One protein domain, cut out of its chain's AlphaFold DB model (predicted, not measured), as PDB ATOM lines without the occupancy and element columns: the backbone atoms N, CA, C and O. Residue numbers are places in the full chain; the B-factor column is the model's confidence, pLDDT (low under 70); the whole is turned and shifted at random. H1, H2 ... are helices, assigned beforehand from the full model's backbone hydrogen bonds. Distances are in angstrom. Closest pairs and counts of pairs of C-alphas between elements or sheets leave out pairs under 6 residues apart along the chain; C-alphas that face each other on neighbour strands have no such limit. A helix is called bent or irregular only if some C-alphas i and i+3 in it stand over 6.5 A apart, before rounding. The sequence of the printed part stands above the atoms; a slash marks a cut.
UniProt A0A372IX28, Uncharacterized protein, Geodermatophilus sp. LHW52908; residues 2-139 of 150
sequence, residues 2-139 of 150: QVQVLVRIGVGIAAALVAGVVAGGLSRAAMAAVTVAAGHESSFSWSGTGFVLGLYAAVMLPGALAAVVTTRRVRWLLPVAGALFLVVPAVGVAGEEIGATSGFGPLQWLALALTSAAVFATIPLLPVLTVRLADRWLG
ATOM      1  N   GLN A   2     -70.053 -15.901  53.031       75.19
ATOM      2  CA  GLN A   2     -69.686 -16.884  51.988       75.19
ATOM      3  C   GLN A   2     -68.941 -16.298  50.768       75.19
ATOM      4  O   GLN A   2     -67.961 -16.884  50.320       75.19
ATOM      5  N   VAL A   3     -69.328 -15.110  50.285       79.81
ATOM      6  CA  VAL A   3     -68.694 -14.470  49.108       79.81
ATOM      7  C   VAL A   3     -67.199 -14.193  49.330       79.81
ATOM      8  O   VAL A   3     -66.385 -14.434  48.445       79.81
ATOM      9  N   GLN A   4     -66.803 -13.762  50.533       82.00
ATOM     10  CA  GLN A   4     -65.393 -13.491  50.839       82.00
ATOM     11  C   GLN A   4     -64.536 -14.761  50.897       82.00
ATOM     12  O   GLN A   4     -63.358 -14.714  50.548       82.00
ATOM     13  N   VAL A   5     -65.107 -15.890  51.325       82.19
ATOM     14  CA  VAL A   5     -64.404 -17.183  51.339       82.19
ATOM     15  C   VAL A   5     -64.196 -17.683  49.911       82.19
ATOM     16  O   VAL A   5     -63.098 -18.120  49.576       82.19
ATOM     17  N   LEU A   6     -65.206 -17.537  49.049       85.62
ATOM     18  CA  LEU A   6     -65.127 -17.946  47.647       85.62
ATOM     19  C   LEU A   6     -64.035 -17.178  46.884       85.62
ATOM     20  O   LEU A   6     -63.200 -17.785  46.220       85.62
ATOM     21  N   VAL A   7     -63.986 -15.849  47.048       85.50
ATOM     22  CA  VAL A   7     -62.951 -14.994  46.437       85.50
ATOM     23  C   VAL A   7     -61.557 -15.391  46.920       85.50
ATOM     24  O   VAL A   7     -60.630 -15.514  46.126       85.50
ATOM     25  N   ARG A   8     -61.409 -15.650  48.220       81.69
ATOM     26  CA  ARG A   8     -60.152 -16.081  48.837       81.69
ATOM     27  C   ARG A   8     -59.636 -17.401  48.262       81.69
ATOM     28  O   ARG A   8     -58.456 -17.499  47.935       81.69
ATOM     29  N   ILE A   9     -60.516 -18.390  48.111       85.38
ATOM     30  CA  ILE A   9     -60.180 -19.677  47.488       85.38
ATOM     31  C   ILE A   9     -59.774 -19.466  46.027       85.38
ATOM     32  O   ILE A   9     -58.729 -19.964  45.615       85.38
ATOM     33  N   GLY A  10     -60.541 -18.673  45.272       86.06
ATOM     34  CA  GLY A  10     -60.227 -18.345  43.879       86.06
ATOM     35  C   GLY A  10     -58.849 -17.699  43.714       86.06
ATOM     36  O   GLY A  10     -58.084 -18.097  42.840       86.06
ATOM     37  N   VAL A  11     -58.487 -16.773  44.608       85.75
ATOM     38  CA  VAL A  11     -57.160 -16.136  44.645       85.75
ATOM     39  C   VAL A  11     -56.048 -17.152  44.920       85.75
ATOM     40  O   VAL A  11     -55.013 -17.108  44.259       85.75
ATOM     41  N   GLY A  12     -56.256 -18.090  45.850       81.12
ATOM     42  CA  GLY A  12     -55.294 -19.162  46.129       81.12
ATOM     43  C   GLY A  12     -55.075 -20.080  44.927       81.12
ATOM     44  O   GLY A  12     -53.936 -20.335  44.545       81.12
ATOM     45  N   ILE A  13     -56.159 -20.522  44.287       86.00
ATOM     46  CA  ILE A  13     -56.095 -21.369  43.089       86.00
ATOM     47  C   ILE A  13     -55.367 -20.636  41.959       86.00
ATOM     48  O   ILE A  13     -54.428 -21.176  41.380       86.00
ATOM     49  N   ALA A  14     -55.744 -19.387  41.680       86.06
ATOM     50  CA  ALA A  14     -55.095 -18.584  40.652       86.06
ATOM     51  C   ALA A  14     -53.599 -18.373  40.950       86.06
ATOM     52  O   ALA A  14     -52.778 -18.443  40.039       86.06
ATOM     53  N   ALA A  15     -53.223 -18.166  42.217       81.81
ATOM     54  CA  ALA A  15     -51.826 -17.990  42.604       81.81
ATOM     55  C   ALA A  15     -51.011 -19.273  42.399       81.81
ATOM     56  O   ALA A  15     -49.903 -19.204  41.870       81.81
ATOM     57  N   ALA A  16     -51.568 -20.435  42.760       81.00
ATOM     58  CA  ALA A  16     -50.945 -21.736  42.515       81.00
ATOM     59  C   ALA A  16     -50.767 -22.007  41.017       81.00
ATOM     60  O   ALA A  16     -49.699 -22.446  40.596       81.00
ATOM     61  N   LEU A  17     -51.788 -21.703  40.210       85.75
ATOM     62  CA  LEU A  17     -51.729 -21.857  38.758       85.75
ATOM     63  C   LEU A  17     -50.649 -20.962  38.151       85.75
ATOM     64  O   LEU A  17     -49.813 -21.450  37.401       85.75
ATOM     65  N   VAL A  18     -50.615 -19.675  38.502       86.94
ATOM     66  CA  VAL A  18     -49.604 -18.751  37.972       86.94
ATOM     67  C   VAL A  18     -48.200 -19.154  38.416       86.94
ATOM     68  O   VAL A  18     -47.297 -19.207  37.584       86.94
ATOM     69  N   ALA A  19     -48.002 -19.493  39.693       81.56
ATOM     70  CA  ALA A  19     -46.700 -19.939  40.184       81.56
ATOM     71  C   ALA A  19     -46.245 -21.239  39.500       81.56
ATOM     72  O   ALA A  19     -45.098 -21.332  39.062       81.56
ATOM     73  N   GLY A  20     -47.152 -22.212  39.352       80.19
ATOM     74  CA  GLY A  20     -46.884 -23.477  38.671       80.19
ATOM     75  C   GLY A  20     -46.569 -23.294  37.188       80.19
ATOM     76  O   GLY A  20     -45.609 -23.879  36.695       80.19
ATOM     77  N   VAL A  21     -47.307 -22.426  36.488       84.06
ATOM     78  CA  VAL A  21     -47.065 -22.118  35.072       84.06
ATOM     79  C   VAL A  21     -45.730 -21.409  34.874       84.06
ATOM     80  O   VAL A  21     -44.979 -21.777  33.975       84.06
ATOM     81  N   VAL A  22     -45.394 -20.429  35.716       84.25
ATOM     82  CA  VAL A  22     -44.114 -19.715  35.625       84.25
ATOM     83  C   VAL A  22     -42.943 -20.661  35.893       84.25
ATOM     84  O   VAL A  22     -41.993 -20.691  35.113       84.25
ATOM     85  N   ALA A  23     -43.006 -21.468  36.954       79.12
ATOM     86  CA  ALA A  23     -41.923 -22.389  37.301       79.12
ATOM     87  C   ALA A  23     -41.781 -23.547  36.301       79.12
ATOM     88  O   ALA A  23     -40.669 -23.868  35.874       79.12
ATOM     89  N   GLY A  24     -42.897 -24.148  35.883       79.38
ATOM     90  CA  GLY A  24     -42.896 -25.201  34.870       79.38
ATOM     91  C   GLY A  24     -42.465 -24.669  33.503       79.38
ATOM     92  O   GLY A  24     -41.690 -25.326  32.814       79.38
ATOM     93  N   GLY A  25     -42.874 -23.449  33.142       82.44
ATOM     94  CA  GLY A  25     -42.432 -22.756  31.933       82.44
ATOM     95  C   GLY A  25     -40.929 -22.474  31.933       82.44
ATOM     96  O   GLY A  25     -40.260 -22.765  30.947       82.44
ATOM     97  N   LEU A  26     -40.378 -21.991  33.053       80.31
ATOM     98  CA  LEU A  26     -38.931 -21.806  33.229       80.31
ATOM     99  C   LEU A  26     -38.169 -23.128  33.103       80.31
ATOM    100  O   LEU A  26     -37.175 -23.197  32.384       80.31
ATOM    101  N   SER A  27     -38.665 -24.188  33.744       76.00
ATOM    102  CA  SER A  27     -38.081 -25.530  33.637       76.00
ATOM    103  C   SER A  27     -38.097 -26.027  32.192       76.00
ATOM    104  O   SER A  27     -37.116 -26.588  31.704       76.00
ATOM    105  N   ARG A  28     -39.186 -25.756  31.462       79.19
ATOM    106  CA  ARG A  28     -39.303 -26.110  30.048       79.19
ATOM    107  C   ARG A  28     -38.349 -25.333  29.158       79.19
ATOM    108  O   ARG A  28     -37.717 -25.938  28.297       79.19
ATOM    109  N   ALA A  29     -38.236 -24.027  29.370       79.44
ATOM    110  CA  ALA A  29     -37.303 -23.177  28.640       79.44
ATOM    111  C   ALA A  29     -35.851 -23.618  28.876       79.44
ATOM    112  O   ALA A  29     -35.076 -23.695  27.927       79.44
ATOM    113  N   ALA A  30     -35.508 -23.987  30.116       76.00
ATOM    114  CA  ALA A  30     -34.199 -24.540  30.443       76.00
ATOM    115  C   ALA A  30     -33.934 -25.846  29.677       76.00
ATOM    116  O   ALA A  30     -32.910 -25.957  29.011       76.00
ATOM    117  N   MET A  31     -34.872 -26.801  29.683       73.44
ATOM    118  CA  MET A  31     -34.743 -28.046  28.907       73.44
ATOM    119  C   MET A  31     -34.622 -27.795  27.394       73.44
ATOM    120  O   MET A  31     -33.820 -28.443  26.718       73.44
ATOM    121  N   ALA A  32     -35.377 -26.833  26.856       74.94
ATOM    122  CA  ALA A  32     -35.275 -26.433  25.454       74.94
ATOM    123  C   ALA A  32     -33.893 -25.877  25.109       74.94
ATOM    124  O   ALA A  32     -33.316 -26.268  24.096       74.94
ATOM    125  N   ALA A  33     -33.324 -25.046  25.983       72.44
ATOM    126  CA  ALA A  33     -31.976 -24.526  25.809       72.44
ATOM    127  C   ALA A  33     -30.914 -25.643  25.791       72.44
ATOM    128  O   ALA A  33     -30.027 -25.601  24.939       72.44
ATOM    129  N   VAL A  34     -31.027 -26.669  26.652       68.62
ATOM    130  CA  VAL A  34     -30.119 -27.841  26.612       68.62
ATOM    131  C   VAL A  34     -30.219 -28.561  25.282       68.62
ATOM    132  O   VAL A  34     -29.203 -28.877  24.677       68.62
ATOM    133  N   THR A  35     -31.442 -28.818  24.827       73.62
ATOM    134  CA  THR A  35     -31.677 -29.633  23.632       73.62
ATOM    135  C   THR A  35     -31.089 -28.966  22.391       73.62
ATOM    136  O   THR A  35     -30.397 -29.610  21.605       73.62
ATOM    137  N   VAL A  36     -31.275 -27.644  22.279       77.75
ATOM    138  CA  VAL A  36     -30.658 -26.818  21.232       77.75
ATOM    139  C   VAL A  36     -29.131 -26.842  21.340       77.75
ATOM    140  O   VAL A  36     -28.456 -27.020  20.331       77.75
ATOM    141  N   ALA A  37     -28.575 -26.710  22.547       70.50
ATOM    142  CA  ALA A  37     -27.127 -26.746  22.760       70.50
ATOM    143  C   ALA A  37     -26.503 -28.125  22.469       70.50
ATOM    144  O   ALA A  37     -25.346 -28.201  22.062       70.50
ATOM    145  N   ALA A  38     -27.258 -29.207  22.663       68.81
ATOM    146  CA  ALA A  38     -26.826 -30.575  22.398       68.81
ATOM    147  C   ALA A  38     -26.994 -30.993  20.925       68.81
ATOM    148  O   ALA A  38     -26.508 -32.053  20.542       68.81
ATOM    149  N   GLY A  39     -27.655 -30.174  20.097       68.50
ATOM    150  CA  GLY A  39     -27.879 -30.463  18.678       68.50
ATOM    151  C   GLY A  39     -28.871 -31.602  18.417       68.50
ATOM    152  O   GLY A  39     -28.886 -32.149  17.317       68.50
ATOM    153  N   HIS A  40     -29.689 -31.970  19.406       67.75
ATOM    154  CA  HIS A  40     -30.738 -32.976  19.246       67.75
ATOM    155  C   HIS A  40     -32.047 -32.335  18.766       67.75
ATOM    156  O   HIS A  40     -32.383 -31.214  19.152       67.75
ATOM    157  N   GLU A  41     -32.824 -33.058  17.954       60.91
ATOM    158  CA  GLU A  41     -34.202 -32.659  17.658       60.91
ATOM    159  C   GLU A  41     -35.038 -32.767  18.936       60.91
ATOM    160  O   GLU A  41     -35.129 -33.828  19.558       60.91
ATOM    161  N   SER A  42     -35.639 -31.655  19.360       57.47
ATOM    162  CA  SER A  42     -36.415 -31.641  20.591       57.47
ATOM    163  C   SER A  42     -37.706 -32.441  20.431       57.47
ATOM    164  O   SER A  42     -38.666 -31.967  19.823       57.47
ATOM    165  N   SER A  43     -37.775 -33.624  21.039       58.69
ATOM    166  CA  SER A  43     -38.980 -34.464  21.103       58.69
ATOM    167  C   SER A  43     -39.987 -33.970  22.156       58.69
ATOM    168  O   SER A  43     -40.651 -34.750  22.842       58.69
ATOM    169  N   PHE A  44     -40.123 -32.650  22.323       63.47
ATOM    170  CA  PHE A  44     -41.033 -32.093  23.316       63.47
ATOM    171  C   PHE A  44     -42.484 -32.216  22.872       63.47
ATOM    172  O   PHE A  44     -42.986 -31.447  22.056       63.47
ATOM    173  N   SER A  45     -43.189 -33.165  23.484       76.81
ATOM    174  CA  SER A  45     -44.630 -33.274  23.329       76.81
ATOM    175  C   SER A  45     -45.350 -32.161  24.100       76.81
ATOM    176  O   SER A  45     -45.018 -31.811  25.245       76.81
ATOM    177  N   TRP A  46     -46.393 -31.614  23.475       77.94
ATOM    178  CA  TRP A  46     -47.330 -30.701  24.130       77.94
ATOM    179  C   TRP A  46     -47.993 -31.356  25.351       77.94
ATOM    180  O   TRP A  46     -48.201 -30.694  26.367       77.94
ATOM    181  N   SER A  47     -48.243 -32.668  25.289       78.38
ATOM    182  CA  SER A  47     -48.800 -33.452  26.397       78.38
ATOM    183  C   SER A  47     -47.854 -33.533  27.598       78.38
ATOM    184  O   SER A  47     -48.291 -33.301  28.722       78.38
ATOM    185  N   GLY A  48     -46.556 -33.774  27.381       75.81
ATOM    186  CA  GLY A  48     -45.557 -33.789  28.454       75.81
ATOM    187  C   GLY A  48     -45.407 -32.420  29.117       75.81
ATOM    188  O   GLY A  48     -45.316 -32.317  30.338       75.81
ATOM    189  N   THR A  49     -45.475 -31.348  28.325       80.44
ATOM    190  CA  THR A  49     -45.450 -29.975  28.851       80.44
ATOM    191  C   THR A  49     -46.681 -29.680  29.710       80.44
ATOM    192  O   THR A  49     -46.542 -29.187  30.829       80.44
ATOM    193  N   GLY A  50     -47.877 -30.040  29.238       81.44
ATOM    194  CA  GLY A  50     -49.112 -29.902  30.014       81.44
ATOM    195  C   GLY A  50     -49.082 -30.693  31.324       81.44
ATOM    196  O   GLY A  50     -49.486 -30.170  32.362       81.44
ATOM    197  N   PHE A  51     -48.542 -31.915  31.302       83.38
ATOM    198  CA  PHE A  51     -48.399 -32.752  32.494       83.38
ATOM    199  C   PHE A  51     -47.494 -32.108  33.552       83.38
ATOM    200  O   PHE A  51     -47.885 -32.026  34.715       83.38
ATOM    201  N   VAL A  52     -46.327 -31.586  33.159       80.69
ATOM    202  CA  VAL A  52     -45.399 -30.914  34.088       80.69
ATOM    203  C   VAL A  52     -46.040 -29.667  34.695       80.69
ATOM    204  O   VAL A  52     -46.010 -29.491  35.913       80.69
ATOM    205  N   LEU A  53     -46.671 -28.822  33.874       82.31
ATOM    206  CA  LEU A  53     -47.359 -27.620  34.356       82.31
ATOM    207  C   LEU A  53     -48.485 -27.976  35.340       82.31
ATOM    208  O   LEU A  53     -48.606 -27.359  36.401       82.31
ATOM    209  N   GLY A  54     -49.272 -29.004  35.013       83.69
ATOM    210  CA  GLY A  54     -50.344 -29.517  35.862       83.69
ATOM    211  C   GLY A  54     -49.830 -30.080  37.186       83.69
ATOM    212  O   GLY A  54     -50.391 -29.768  38.234       83.69
ATOM    213  N   LEU A  55     -48.735 -30.842  37.163       84.75
ATOM    214  CA  LEU A  55     -48.111 -31.403  38.360       84.75
ATOM    215  C   LEU A  55     -47.617 -30.296  39.300       84.75
ATOM    216  O   LEU A  55     -47.928 -30.319  40.489       84.75
ATOM    217  N   TYR A  56     -46.911 -29.294  38.767       80.31
ATOM    218  CA  TYR A  56     -46.441 -28.148  39.551       80.31
ATOM    219  C   TYR A  56     -47.613 -27.393  40.197       80.31
ATOM    220  O   TYR A  56     -47.567 -27.082  41.388       80.31
ATOM    221  N   ALA A  57     -48.687 -27.142  39.444       82.62
ATOM    222  CA  ALA A  57     -49.882 -26.489  39.968       82.62
ATOM    223  C   ALA A  57     -50.594 -27.329  41.043       82.62
ATOM    224  O   ALA A  57     -50.956 -26.802  42.097       82.62
ATOM    225  N   ALA A  58     -50.772 -28.631  40.805       85.69
ATOM    226  CA  ALA A  58     -51.454 -29.545  41.718       85.69
ATOM    227  C   ALA A  58     -50.716 -29.671  43.055       85.69
ATOM    228  O   ALA A  58     -51.340 -29.626  44.112       85.69
ATOM    229  N   VAL A  59     -49.385 -29.761  43.016       84.56
ATOM    230  CA  VAL A  59     -48.545 -29.852  44.217       84.56
ATOM    231  C   VAL A  59     -48.547 -28.541  45.016       84.56
ATOM    232  O   VAL A  59     -48.463 -28.567  46.243       84.56
ATOM    233  N   MET A  60     -48.690 -27.389  44.352       79.75
ATOM    234  CA  MET A  60     -48.744 -26.080  45.018       79.75
ATOM    235  C   MET A  60     -50.132 -25.710  45.545       79.75
ATOM    236  O   MET A  60     -50.244 -24.867  46.440       79.75
ATOM    237  N   LEU A  61     -51.190 -26.349  45.042       84.06
ATOM    238  CA  LEU A  61     -52.575 -26.068  45.417       84.06
ATOM    239  C   LEU A  61     -52.828 -26.141  46.938       84.06
ATOM    240  O   LEU A  61     -53.381 -25.180  47.482       84.06
ATOM    241  N   PRO A  62     -52.392 -27.189  47.672       80.12
ATOM    242  CA  PRO A  62     -52.595 -27.274  49.118       80.12
ATOM    243  C   PRO A  62     -51.872 -26.146  49.862       80.12
ATOM    244  O   PRO A  62     -52.404 -25.589  50.823       80.12
ATOM    245  N   GLY A  63     -50.677 -25.772  49.390       77.69
ATOM    246  CA  GLY A  63     -49.898 -24.670  49.947       77.69
ATOM    247  C   GLY A  63     -50.568 -23.314  49.748       77.69
ATOM    248  O   GLY A  63     -50.638 -22.518  50.684       77.69
ATOM    249  N   ALA A  64     -51.134 -23.074  48.565       77.81
ATOM    250  CA  ALA A  64     -51.870 -21.851  48.281       77.81
ATOM    251  C   ALA A  64     -53.173 -21.757  49.089       77.81
ATOM    252  O   ALA A  64     -53.464 -20.708  49.665       77.81
ATOM    253  N   LEU A  65     -53.924 -22.856  49.214       80.62
ATOM    254  CA  LEU A  65     -55.126 -22.906  50.052       80.62
ATOM    255  C   LEU A  65     -54.794 -22.644  51.526       80.62
ATOM    256  O   LEU A  65     -55.469 -21.852  52.184       80.62
ATOM    257  N   ALA A  66     -53.710 -23.226  52.040       79.88
ATOM    258  CA  ALA A  66     -53.253 -22.949  53.396       79.88
ATOM    259  C   ALA A  66     -52.834 -21.485  53.584       79.88
ATOM    260  O   ALA A  66     -53.230 -20.865  54.571       79.88
ATOM    261  N   ALA A  67     -52.107 -20.895  52.632       74.38
ATOM    262  CA  ALA A  67     -51.710 -19.485  52.685       74.38
ATOM    263  C   ALA A  67     -52.910 -18.523  52.728       74.38
ATOM    264  O   ALA A  67     -52.860 -17.473  53.376       74.38
ATOM    265  N   VAL A  68     -54.019 -18.897  52.092       77.00
ATOM    266  CA  VAL A  68     -55.267 -18.133  52.134       77.00
ATOM    267  C   VAL A  68     -55.929 -18.212  53.517       77.00
ATOM    268  O   VAL A  68     -56.385 -17.187  54.037       77.00
ATOM    269  N   VAL A  69     -55.961 -19.400  54.127       78.75
ATOM    270  CA  VAL A  69     -56.678 -19.661  55.388       78.75
ATOM    271  C   VAL A  69     -55.891 -19.200  56.619       78.75
ATOM    272  O   VAL A  69     -56.496 -18.742  57.586       78.75
ATOM    273  N   THR A  70     -54.557 -19.259  56.592       76.88
ATOM    274  CA  THR A  70     -53.711 -18.913  57.744       76.88
ATOM    275  C   THR A  70     -52.722 -17.779  57.459       76.88
ATOM    276  O   THR A  70     -52.124 -17.678  56.391       76.88
ATOM    277  N   THR A  71     -52.524 -16.914  58.452       69.62
ATOM    278  CA  THR A  71     -51.496 -15.856  58.470       69.62
ATOM    279  C   THR A  71     -50.265 -16.237  59.299       69.62
ATOM    280  O   THR A  71     -49.297 -15.482  59.338       69.62
ATOM    281  N   ARG A  72     -50.259 -17.407  59.957       75.69
ATOM    282  CA  ARG A  72     -49.136 -17.866  60.797       75.69
ATOM    283  C   ARG A  72     -47.997 -18.452  59.960       75.69
ATOM    284  O   ARG A  72     -48.212 -18.872  58.826       75.69
ATOM    285  N   ARG A  73     -46.798 -18.581  60.556       73.88
ATOM    286  CA  ARG A  73     -45.607 -19.202  59.925       73.88
ATOM    287  C   ARG A  73     -45.882 -20.594  59.329       73.88
ATOM    288  O   ARG A  73     -45.278 -20.948  58.325       73.88
ATOM    289  N   VAL A  74     -46.861 -21.319  59.876       73.81
ATOM    290  CA  VAL A  74     -47.369 -22.616  59.384       73.81
ATOM    291  C   VAL A  74     -47.776 -22.573  57.901       73.81
ATOM    292  O   VAL A  74     -47.676 -23.583  57.214       73.81
ATOM    293  N   ARG A  75     -48.148 -21.399  57.366       77.56
ATOM    294  CA  ARG A  75     -48.489 -21.203  55.946       77.56
ATOM    295  C   ARG A  75     -47.370 -21.563  54.967       77.56
ATOM    296  O   ARG A  75     -47.651 -21.799  53.801       77.56
ATOM    297  N   TRP A  76     -46.121 -21.593  55.433       80.75
ATOM    298  CA  TRP A  76     -44.963 -21.966  54.622       80.75
ATOM    299  C   TRP A  76     -44.721 -23.474  54.577       80.75
ATOM    300  O   TRP A  76     -44.096 -23.943  53.635       80.75
ATOM    301  N   LEU A  77     -45.240 -24.248  55.537       84.06
ATOM    302  CA  LEU A  77     -44.942 -25.681  55.631       84.06
ATOM    303  C   LEU A  77     -45.455 -26.458  54.418       84.06
ATOM    304  O   LEU A  77     -44.708 -27.230  53.834       84.06
ATOM    305  N   LEU A  78     -46.703 -26.226  54.011       83.56
ATOM    306  CA  LEU A  78     -47.318 -26.914  52.874       83.56
ATOM    307  C   LEU A  78     -46.679 -26.577  51.516       83.56
ATOM    308  O   LEU A  78     -46.358 -27.512  50.788       83.56
ATOM    309  N   PRO A  79     -46.441 -25.302  51.150       79.00
ATOM    310  CA  PRO A  79     -45.770 -25.002  49.889       79.00
ATOM    311  C   PRO A  79     -44.295 -25.437  49.894       79.00
ATOM    312  O   PRO A  79     -43.797 -25.866  48.859       79.00
ATOM    313  N   VAL A  80     -43.603 -25.404  51.042       86.69
ATOM    314  CA  VAL A  80     -42.241 -25.962  51.156       86.69
ATOM    315  C   VAL A  80     -42.259 -27.484  51.025       86.69
ATOM    316  O   VAL A  80     -41.443 -28.029  50.294       86.69
ATOM    317  N   ALA A  81     -43.203 -28.178  51.663       86.44
ATOM    318  CA  ALA A  81     -43.358 -29.624  51.515       86.44
ATOM    319  C   ALA A  81     -43.664 -30.013  50.062       86.44
ATOM    320  O   ALA A  81     -43.071 -30.956  49.549       86.44
ATOM    321  N   GLY A  82     -44.518 -29.251  49.371       82.69
ATOM    322  CA  GLY A  82     -44.769 -29.430  47.942       82.69
ATOM    323  C   GLY A  82     -43.516 -29.200  47.091       82.69
ATOM    324  O   GLY A  82     -43.210 -29.997  46.210       82.69
ATOM    325  N   ALA A  83     -42.736 -28.159  47.388       85.00
ATOM    326  CA  ALA A  83     -41.464 -27.911  46.709       85.00
ATOM    327  C   ALA A  83     -40.457 -29.053  46.930       85.00
ATOM    328  O   ALA A  83     -39.828 -29.511  45.981       85.00
ATOM    329  N   LEU A  84     -40.345 -29.561  48.161       87.75
ATOM    330  CA  LEU A  84     -39.509 -30.722  48.480       87.75
ATOM    331  C   LEU A  84     -40.000 -31.987  47.771       87.75
ATOM    332  O   LEU A  84     -39.187 -32.761  47.282       87.75
ATOM    333  N   PHE A  85     -41.315 -32.178  47.656       86.44
ATOM    334  CA  PHE A  85     -41.878 -33.288  46.894       86.44
ATOM    335  C   PHE A  85     -41.473 -33.225  45.416       86.44
ATOM    336  O   PHE A  85     -41.132 -34.258  44.852       86.44
ATOM    337  N   LEU A  86     -41.427 -32.032  44.807       81.94
ATOM    338  CA  LEU A  86     -40.977 -31.848  43.418       81.94
ATOM    339  C   LEU A  86     -39.497 -32.207  43.195       81.94
ATOM    340  O   LEU A  86     -39.115 -32.470  42.056       81.94
ATOM    341  N   VAL A  87     -38.680 -32.298  44.250       84.81
ATOM    342  CA  VAL A  87     -37.299 -32.801  44.143       84.81
ATOM    343  C   VAL A  87     -37.283 -34.268  43.713       84.81
ATOM    344  O   VAL A  87     -36.422 -34.655  42.934       84.81
ATOM    345  N   VAL A  88     -38.246 -35.082  44.159       86.56
ATOM    346  CA  VAL A  88     -38.301 -36.517  43.835       86.56
ATOM    347  C   VAL A  88     -38.409 -36.766  42.322       86.56
ATOM    348  O   VAL A  88     -37.520 -37.422  41.777       86.56
ATOM    349  N   PRO A  89     -39.420 -36.236  41.600       80.81
ATOM    350  CA  PRO A  89     -39.486 -36.395  40.152       80.81
ATOM    351  C   PRO A  89     -38.348 -35.659  39.435       80.81
ATOM    352  O   PRO A  89     -37.884 -36.149  38.413       80.81
ATOM    353  N   ALA A  90     -37.850 -34.531  39.961       79.44
ATOM    354  CA  ALA A  90     -36.718 -33.827  39.354       79.44
ATOM    355  C   ALA A  90     -35.430 -34.668  39.371       79.44
ATOM    356  O   ALA A  90     -34.721 -34.718  38.369       79.44
ATOM    357  N   VAL A  91     -35.152 -35.366  40.477       82.62
ATOM    358  CA  VAL A  91     -34.024 -36.303  40.586       82.62
ATOM    359  C   VAL A  91     -34.236 -37.521  39.690       82.62
ATOM    360  O   VAL A  91     -33.280 -37.960  39.061       82.62
ATOM    361  N   GLY A  92     -35.466 -38.036  39.588       80.81
ATOM    362  CA  GLY A  92     -35.793 -39.133  38.670       80.81
ATOM    363  C   GLY A  92     -35.464 -38.787  37.216       80.81
ATOM    364  O   GLY A  92     -34.708 -39.506  36.572       80.81
ATOM    365  N   VAL A  93     -35.938 -37.627  36.749       76.19
ATOM    366  CA  VAL A  93     -35.640 -37.121  35.399       76.19
ATOM    367  C   VAL A  93     -34.140 -36.882  35.221       76.19
ATOM    368  O   VAL A  93     -33.563 -37.309  34.230       76.19
ATOM    369  N   ALA A  94     -33.474 -36.250  36.193       73.81
ATOM    370  CA  ALA A  94     -32.030 -36.032  36.116       73.81
ATOM    371  C   ALA A  94     -31.244 -37.353  36.037       73.81
ATOM    372  O   ALA A  94     -30.251 -37.431  35.321       73.81
ATOM    373  N   GLY A  95     -31.685 -38.396  36.747       76.19
ATOM    374  CA  GLY A  95     -31.068 -39.721  36.712       76.19
ATOM    375  C   GLY A  95     -31.193 -40.408  35.351       76.19
ATOM    376  O   GLY A  95     -30.210 -40.973  34.870       76.19
ATOM    377  N   GLU A  96     -32.364 -40.322  34.714       75.56
ATOM    378  CA  GLU A  96     -32.589 -40.838  33.355       75.56
ATOM    379  C   GLU A  96     -31.687 -40.134  32.331       75.56
ATOM    380  O   GLU A  96     -31.030 -40.794  31.526       75.56
ATOM    381  N   GLU A  97     -31.576 -38.806  32.421       68.88
ATOM    382  CA  GLU A  97     -30.726 -38.002  31.535       68.88
ATOM    383  C   GLU A  97     -29.233 -38.308  31.732       68.88
ATOM    384  O   GLU A  97     -28.505 -38.468  30.756       68.88
ATOM    385  N   ILE A  98     -28.764 -38.464  32.981       72.31
ATOM    386  CA  ILE A  98     -27.363 -38.819  33.281       72.31
ATOM    387  C   ILE A  98     -27.001 -40.181  32.677       72.31
ATOM    388  O   ILE A  98     -25.903 -40.335  32.137       72.31
ATOM    389  N   GLY A  99     -27.920 -41.151  32.704       72.25
ATOM    390  CA  GLY A  99     -27.728 -42.460  32.072       72.25
ATOM    391  C   GLY A  99     -27.490 -42.392  30.556       72.25
ATOM    392  O   GLY A  99     -26.847 -43.282  30.003       72.25
ATOM    393  N   ALA A 100     -27.937 -41.317  29.899       68.69
ATOM    394  CA  ALA A 100     -27.776 -41.075  28.465       68.69
ATOM    395  C   ALA A 100     -26.542 -40.216  28.095       68.69
ATOM    396  O   ALA A 100     -26.322 -39.932  26.919       68.69
ATOM    397  N   THR A 101     -25.702 -39.814  29.061       73.69
ATOM    398  CA  THR A 101     -24.573 -38.875  28.840       73.69
ATOM    399  C   THR A 101     -23.297 -39.493  28.252       73.69
ATOM    400  O   THR A 101     -22.276 -38.804  28.127       73.69
ATOM    401  N   SER A 102     -23.296 -40.781  27.884       74.00
ATOM    402  CA  SER A 102     -22.107 -41.436  27.321       74.00
ATOM    403  C   SER A 102     -21.690 -40.766  26.004       74.00
ATOM    404  O   SER A 102     -22.324 -40.978  24.973       74.00
ATOM    405  N   GLY A 103     -20.629 -39.951  26.035       79.44
ATOM    406  CA  GLY A 103     -20.144 -39.192  24.873       79.44
ATOM    407  C   GLY A 103     -20.257 -37.668  24.984       79.44
ATOM    408  O   GLY A 103     -19.918 -36.971  24.030       79.44
ATOM    409  N   PHE A 104     -20.702 -37.126  26.123       83.75
ATOM    410  CA  PHE A 104     -20.766 -35.676  26.320       83.75
ATOM    411  C   PHE A 104     -19.366 -35.052  26.424       83.75
ATOM    412  O   PHE A 104     -18.542 -35.443  27.251       83.75
ATOM    413  N   GLY A 105     -19.120 -34.029  25.612       87.25
ATOM    414  CA  GLY A 105     -17.988 -33.121  25.720       87.25
ATOM    415  C   GLY A 105     -18.186 -32.025  26.784       87.25
ATOM    416  O   GLY A 105     -19.258 -31.897  27.382       87.25
ATOM    417  N   PRO A 106     -17.162 -31.183  27.028       86.81
ATOM    418  CA  PRO A 106     -17.150 -30.224  28.141       86.81
ATOM    419  C   PRO A 106     -18.280 -29.185  28.102       86.81
ATOM    420  O   PRO A 106     -18.830 -28.822  29.140       86.81
ATOM    421  N   LEU A 107     -18.652 -28.714  26.905       80.44
ATOM    422  CA  LEU A 107     -19.732 -27.736  26.736       80.44
ATOM    423  C   LEU A 107     -21.106 -28.328  27.075       80.44
ATOM    424  O   LEU A 107     -21.919 -27.645  27.691       80.44
ATOM    425  N   GLN A 108     -21.353 -29.597  26.731       81.06
ATOM    426  CA  GLN A 108     -22.607 -30.282  27.070       81.06
ATOM    427  C   GLN A 108     -22.714 -30.523  28.579       81.06
ATOM    428  O   GLN A 108     -23.783 -30.327  29.152       81.06
ATOM    429  N   TRP A 109     -21.599 -30.842  29.246       84.25
ATOM    430  CA  TRP A 109     -21.542 -30.915  30.709       84.25
ATOM    431  C   TRP A 109     -21.844 -29.578  31.381       84.25
ATOM    432  O   TRP A 109     -22.613 -29.527  32.341       84.25
ATOM    433  N   LEU A 110     -21.275 -28.486  30.867       83.75
ATOM    434  CA  LEU A 110     -21.537 -27.147  31.390       83.75
ATOM    435  C   LEU A 110     -23.002 -26.737  31.183       83.75
ATOM    436  O   LEU A 110     -23.620 -26.209  32.104       83.75
ATOM    437  N   ALA A 111     -23.574 -27.033  30.011       79.69
ATOM    438  CA  ALA A 111     -24.990 -26.810  29.737       79.69
ATOM    439  C   ALA A 111     -25.879 -27.606  30.705       79.69
ATOM    440  O   ALA A 111     -26.729 -27.010  31.362       79.69
ATOM    441  N   LEU A 112     -25.628 -28.912  30.865       80.25
ATOM    442  CA  LEU A 112     -26.364 -29.784  31.784       80.25
ATOM    443  C   LEU A 112     -26.297 -29.284  33.232       80.25
ATOM    444  O   LEU A 112     -27.316 -29.253  33.928       80.25
ATOM    445  N   ALA A 113     -25.114 -28.869  33.693       83.19
ATOM    446  CA  ALA A 113     -24.926 -28.335  35.037       83.19
ATOM    447  C   ALA A 113     -25.710 -27.030  35.243       83.19
ATOM    448  O   ALA A 113     -26.420 -26.890  36.240       83.19
ATOM    449  N   LEU A 114     -25.631 -26.096  34.288       82.75
ATOM    450  CA  LEU A 114     -26.348 -24.820  34.351       82.75
ATOM    451  C   LEU A 114     -27.864 -25.010  34.346       82.75
ATOM    452  O   LEU A 114     -28.563 -24.365  35.125       82.75
ATOM    453  N   THR A 115     -28.392 -25.897  33.507       77.06
ATOM    454  CA  THR A 115     -29.838 -26.122  33.430       77.06
ATOM    455  C   THR A 115     -30.363 -26.914  34.610       77.06
ATOM    456  O   THR A 115     -31.440 -26.596  35.107       77.06
ATOM    457  N   SER A 116     -29.586 -27.868  35.126       79.62
ATOM    458  CA  SER A 116     -29.897 -28.532  36.393       79.62
ATOM    459  C   SER A 116     -29.959 -27.505  37.521       79.62
ATOM    460  O   SER A 116     -30.968 -27.413  38.218       79.62
ATOM    461  N   ALA A 117     -28.934 -26.655  37.650       83.06
ATOM    462  CA  ALA A 117     -28.910 -25.586  38.642       83.06
ATOM    463  C   ALA A 117     -30.100 -24.626  38.493       83.06
ATOM    464  O   ALA A 117     -30.716 -24.262  39.492       83.06
ATOM    465  N   ALA A 118     -30.472 -24.261  37.261       80.69
ATOM    466  CA  ALA A 118     -31.634 -23.418  36.993       80.69
ATOM    467  C   ALA A 118     -32.944 -24.077  37.457       80.69
ATOM    468  O   ALA A 118     -33.730 -23.431  38.150       80.69
ATOM    469  N   VAL A 119     -33.163 -25.360  37.147       79.38
ATOM    470  CA  VAL A 119     -34.342 -26.115  37.610       79.38
ATOM    471  C   VAL A 119     -34.368 -26.176  39.135       79.38
ATOM    472  O   VAL A 119     -35.370 -25.793  39.740       79.38
ATOM    473  N   PHE A 120     -33.260 -26.555  39.778       81.44
ATOM    474  CA  PHE A 120     -33.171 -26.589  41.239       81.44
ATOM    475  C   PHE A 120     -33.382 -25.211  41.877       81.44
ATOM    476  O   PHE A 120     -33.999 -25.128  42.936       81.44
ATOM    477  N   ALA A 121     -32.962 -24.124  41.225       83.56
ATOM    478  CA  ALA A 121     -33.213 -22.762  41.688       83.56
ATOM    479  C   ALA A 121     -34.703 -22.368  41.627       83.56
ATOM    480  O   ALA A 121     -35.147 -21.540  42.426       83.56
ATOM    481  N   THR A 122     -35.509 -22.976  40.745       80.38
ATOM    482  CA  THR A 122     -36.966 -22.735  40.719       80.38
ATOM    483  C   THR A 122     -37.704 -23.354  41.910       80.38
ATOM    484  O   THR A 122     -38.743 -22.835  42.322       80.38
ATOM    485  N   ILE A 123     -37.151 -24.407  42.523       83.06
ATOM    486  CA  ILE A 123     -37.762 -25.126  43.649       83.06
ATOM    487  C   ILE A 123     -37.959 -24.228  44.885       83.06
ATOM    488  O   ILE A 123     -39.089 -24.139  45.362       83.06
ATOM    489  N   PRO A 124     -36.942 -23.512  45.413       83.56
ATOM    490  CA  PRO A 124     -37.148 -22.568  46.512       83.56
ATOM    491  C   PRO A 124     -37.910 -21.306  46.077       83.56
ATOM    492  O   PRO A 124     -38.520 -20.638  46.914       83.56
ATOM    493  N   LEU A 125     -37.925 -20.984  44.779       83.38
ATOM    494  CA  LEU A 125     -38.654 -19.834  44.243       83.38
ATOM    495  C   LEU A 125     -40.176 -20.051  44.280       83.38
ATOM    496  O   LEU A 125     -40.922 -19.117  44.563       83.38
ATOM    497  N   LEU A 126     -40.642 -21.281  44.055       81.12
ATOM    498  CA  LEU A 126     -42.058 -21.669  44.062       81.12
ATOM    499  C   LEU A 126     -42.831 -21.308  45.339       81.12
ATOM    500  O   LEU A 126     -43.847 -20.612  45.227       81.12
ATOM    501  N   PRO A 127     -42.404 -21.722  46.550       81.56
ATOM    502  CA  PRO A 127     -43.112 -21.374  47.776       81.56
ATOM    503  C   PRO A 127     -43.110 -19.860  48.004       81.56
ATOM    504  O   PRO A 127     -44.123 -19.300  48.424       81.56
ATOM    505  N   VAL A 128     -42.011 -19.177  47.661       86.75
ATOM    506  CA  VAL A 128     -41.902 -17.718  47.772       86.75
ATOM    507  C   VAL A 128     -42.877 -17.020  46.829       86.75
ATOM    508  O   VAL A 128     -43.619 -16.146  47.275       86.75
ATOM    509  N   LEU A 129     -42.912 -17.408  45.553       83.88
ATOM    510  CA  LEU A 129     -43.825 -16.846  44.561       83.88
ATOM    511  C   LEU A 129     -45.274 -17.107  44.947       83.88
ATOM    512  O   LEU A 129     -46.052 -16.161  44.986       83.88
ATOM    513  N   THR A 130     -45.618 -18.342  45.307       82.56
ATOM    514  CA  THR A 130     -46.986 -18.732  45.679       82.56
ATOM    515  C   THR A 130     -47.503 -17.899  46.850       82.56
ATOM    516  O   THR A 130     -48.576 -17.301  46.765       82.56
ATOM    517  N   VAL A 131     -46.720 -17.792  47.930       82.06
ATOM    518  CA  VAL A 131     -47.114 -17.023  49.119       82.06
ATOM    519  C   VAL A 131     -47.143 -15.523  48.822       82.06
ATOM    520  O   VAL A 131     -48.092 -14.849  49.223       82.06
ATOM    521  N   ARG A 132     -46.154 -14.982  48.095       84.88
ATOM    522  CA  ARG A 132     -46.117 -13.548  47.755       84.88
ATOM    523  C   ARG A 132     -47.250 -13.136  46.819       84.88
ATOM    524  O   ARG A 132     -47.810 -12.061  47.020       84.88
ATOM    525  N   LEU A 133     -47.597 -13.954  45.824       83.88
ATOM    526  CA  LEU A 133     -48.720 -13.675  44.922       83.88
ATOM    527  C   LEU A 133     -50.040 -13.681  45.695       83.88
ATOM    528  O   LEU A 133     -50.817 -12.736  45.583       83.88
ATOM    529  N   ALA A 134     -50.251 -14.711  46.522       83.12
ATOM    530  CA  ALA A 134     -51.444 -14.827  47.353       83.12
ATOM    531  C   ALA A 134     -51.573 -13.642  48.323       83.12
ATOM    532  O   ALA A 134     -52.634 -13.030  48.402       83.12
ATOM    533  N   ASP A 135     -50.496 -13.260  49.016       83.12
ATOM    534  CA  ASP A 135     -50.506 -12.109  49.926       83.12
ATOM    535  C   ASP A 135     -50.789 -10.795  49.177       83.12
ATOM    536  O   ASP A 135     -51.636 -10.013  49.615       83.12
ATOM    537  N   ARG A 136     -50.152 -10.578  48.016       86.06
ATOM    538  CA  ARG A 136     -50.347  -9.374  47.194       86.06
ATOM    539  C   ARG A 136     -51.790  -9.241  46.708       86.06
ATOM    540  O   ARG A 136     -52.349  -8.150  46.774       86.06
ATOM    541  N   TRP A 137     -52.402 -10.329  46.248       84.94
ATOM    542  CA  TRP A 137     -53.781 -10.332  45.747       84.94
ATOM    543  C   TRP A 137     -54.832 -10.284  46.856       84.94
ATOM    544  O   TRP A 137     -55.919  -9.754  46.648       84.94
ATOM    545  N   LEU A 138     -54.500 -10.762  48.055       82.94
ATOM    546  CA  LEU A 138     -55.332 -10.591  49.247       82.94
ATOM    547  C   LEU A 138     -55.145  -9.223  49.926       82.94
ATOM    548  O   LEU A 138     -55.764  -8.978  50.961       82.94
ATOM    549  N   GLY A 139     -54.285  -8.347  49.391       80.25
ATOM    550  CA  GLY A 139     -53.983  -7.038  49.976       80.25
ATOM    551  C   GLY A 139     -53.242  -7.113  51.315       80.25
ATOM    552  O   GLY A 139     -53.196  -6.131  52.057       80.25
TER     553      GLY A 139
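Overview. This is residues 2 to 139 of the 150 residues of an uncharacterized protein of Geodermatophilus sp. LHW52908 (UniProt A0A372IX28). A long rod of helices: H1 and H4 run side by side, H3 runs beside H4, and the bent helix H2 bridges H1 and H3, its first arm crossing H1. The printed part has 138 residues, with four named helices, H1 to H4 in order, and no named strand: all helix, mostly aligned. It is only just compact, close to loose, with a radius of gyration of the C-alphas of 17.1 A and spans of 60 by 28 by 21 A.

Along the chain. H1, residues 2 to 38, is 53.9 A long from C-alpha 2 at (-69.686, -16.884, 51.988). H2, residues 46 to 69, was assigned as one helix by its hydrogen bonds but is bent, with C-alphas 59 and 62 6.9 A apart; its arms are H2a, residues 46 to 59, 20.1 A, and H2b, residues 62 to 69, 10.7 A. H3, residues 73 to 99, 40.5 A, is only just irregular: C-alphas 75 and 78 are 6.6 A apart. H4, residues 106 to 137, 45.2 A, has a kink of 39 degrees near residue 126 and ends at C-alpha 137, (-53.781, -10.332, 45.747).

Arrangement. H1 touches H4 at a shallow tilt of 10 degrees, opposite ways, closest at the C-alphas of Ser 27 and Val 119, 5.5 A. With residues 16 to 28 alone H1 touches H2a at a steep tilt of 45 degrees, closest at the C-alphas of Gly 20 and Ala 57, 4.4 A. H2b and H3 form a helical hairpin, with the C-alphas of Gly 63 and Pro 79 closest at 4.1 A. H3 and H4 form another, closest at the C-alphas of Pro 79 and Pro 127, 5.0 A. H1 and H3 are apart. Every O i to N i+4 pair is within hydrogen-bond range in H1, H2a and H2b, against 18 of 23 in H3 and 23 of 28 in H4.

Size, cuts and confidence. The C-alphas farthest apart, those of Gln 2 and Gly 103, are 60.7 A apart. The printed part has no cut and no long link. Eleven residues are under pLDDT 70, among them 38 to 44.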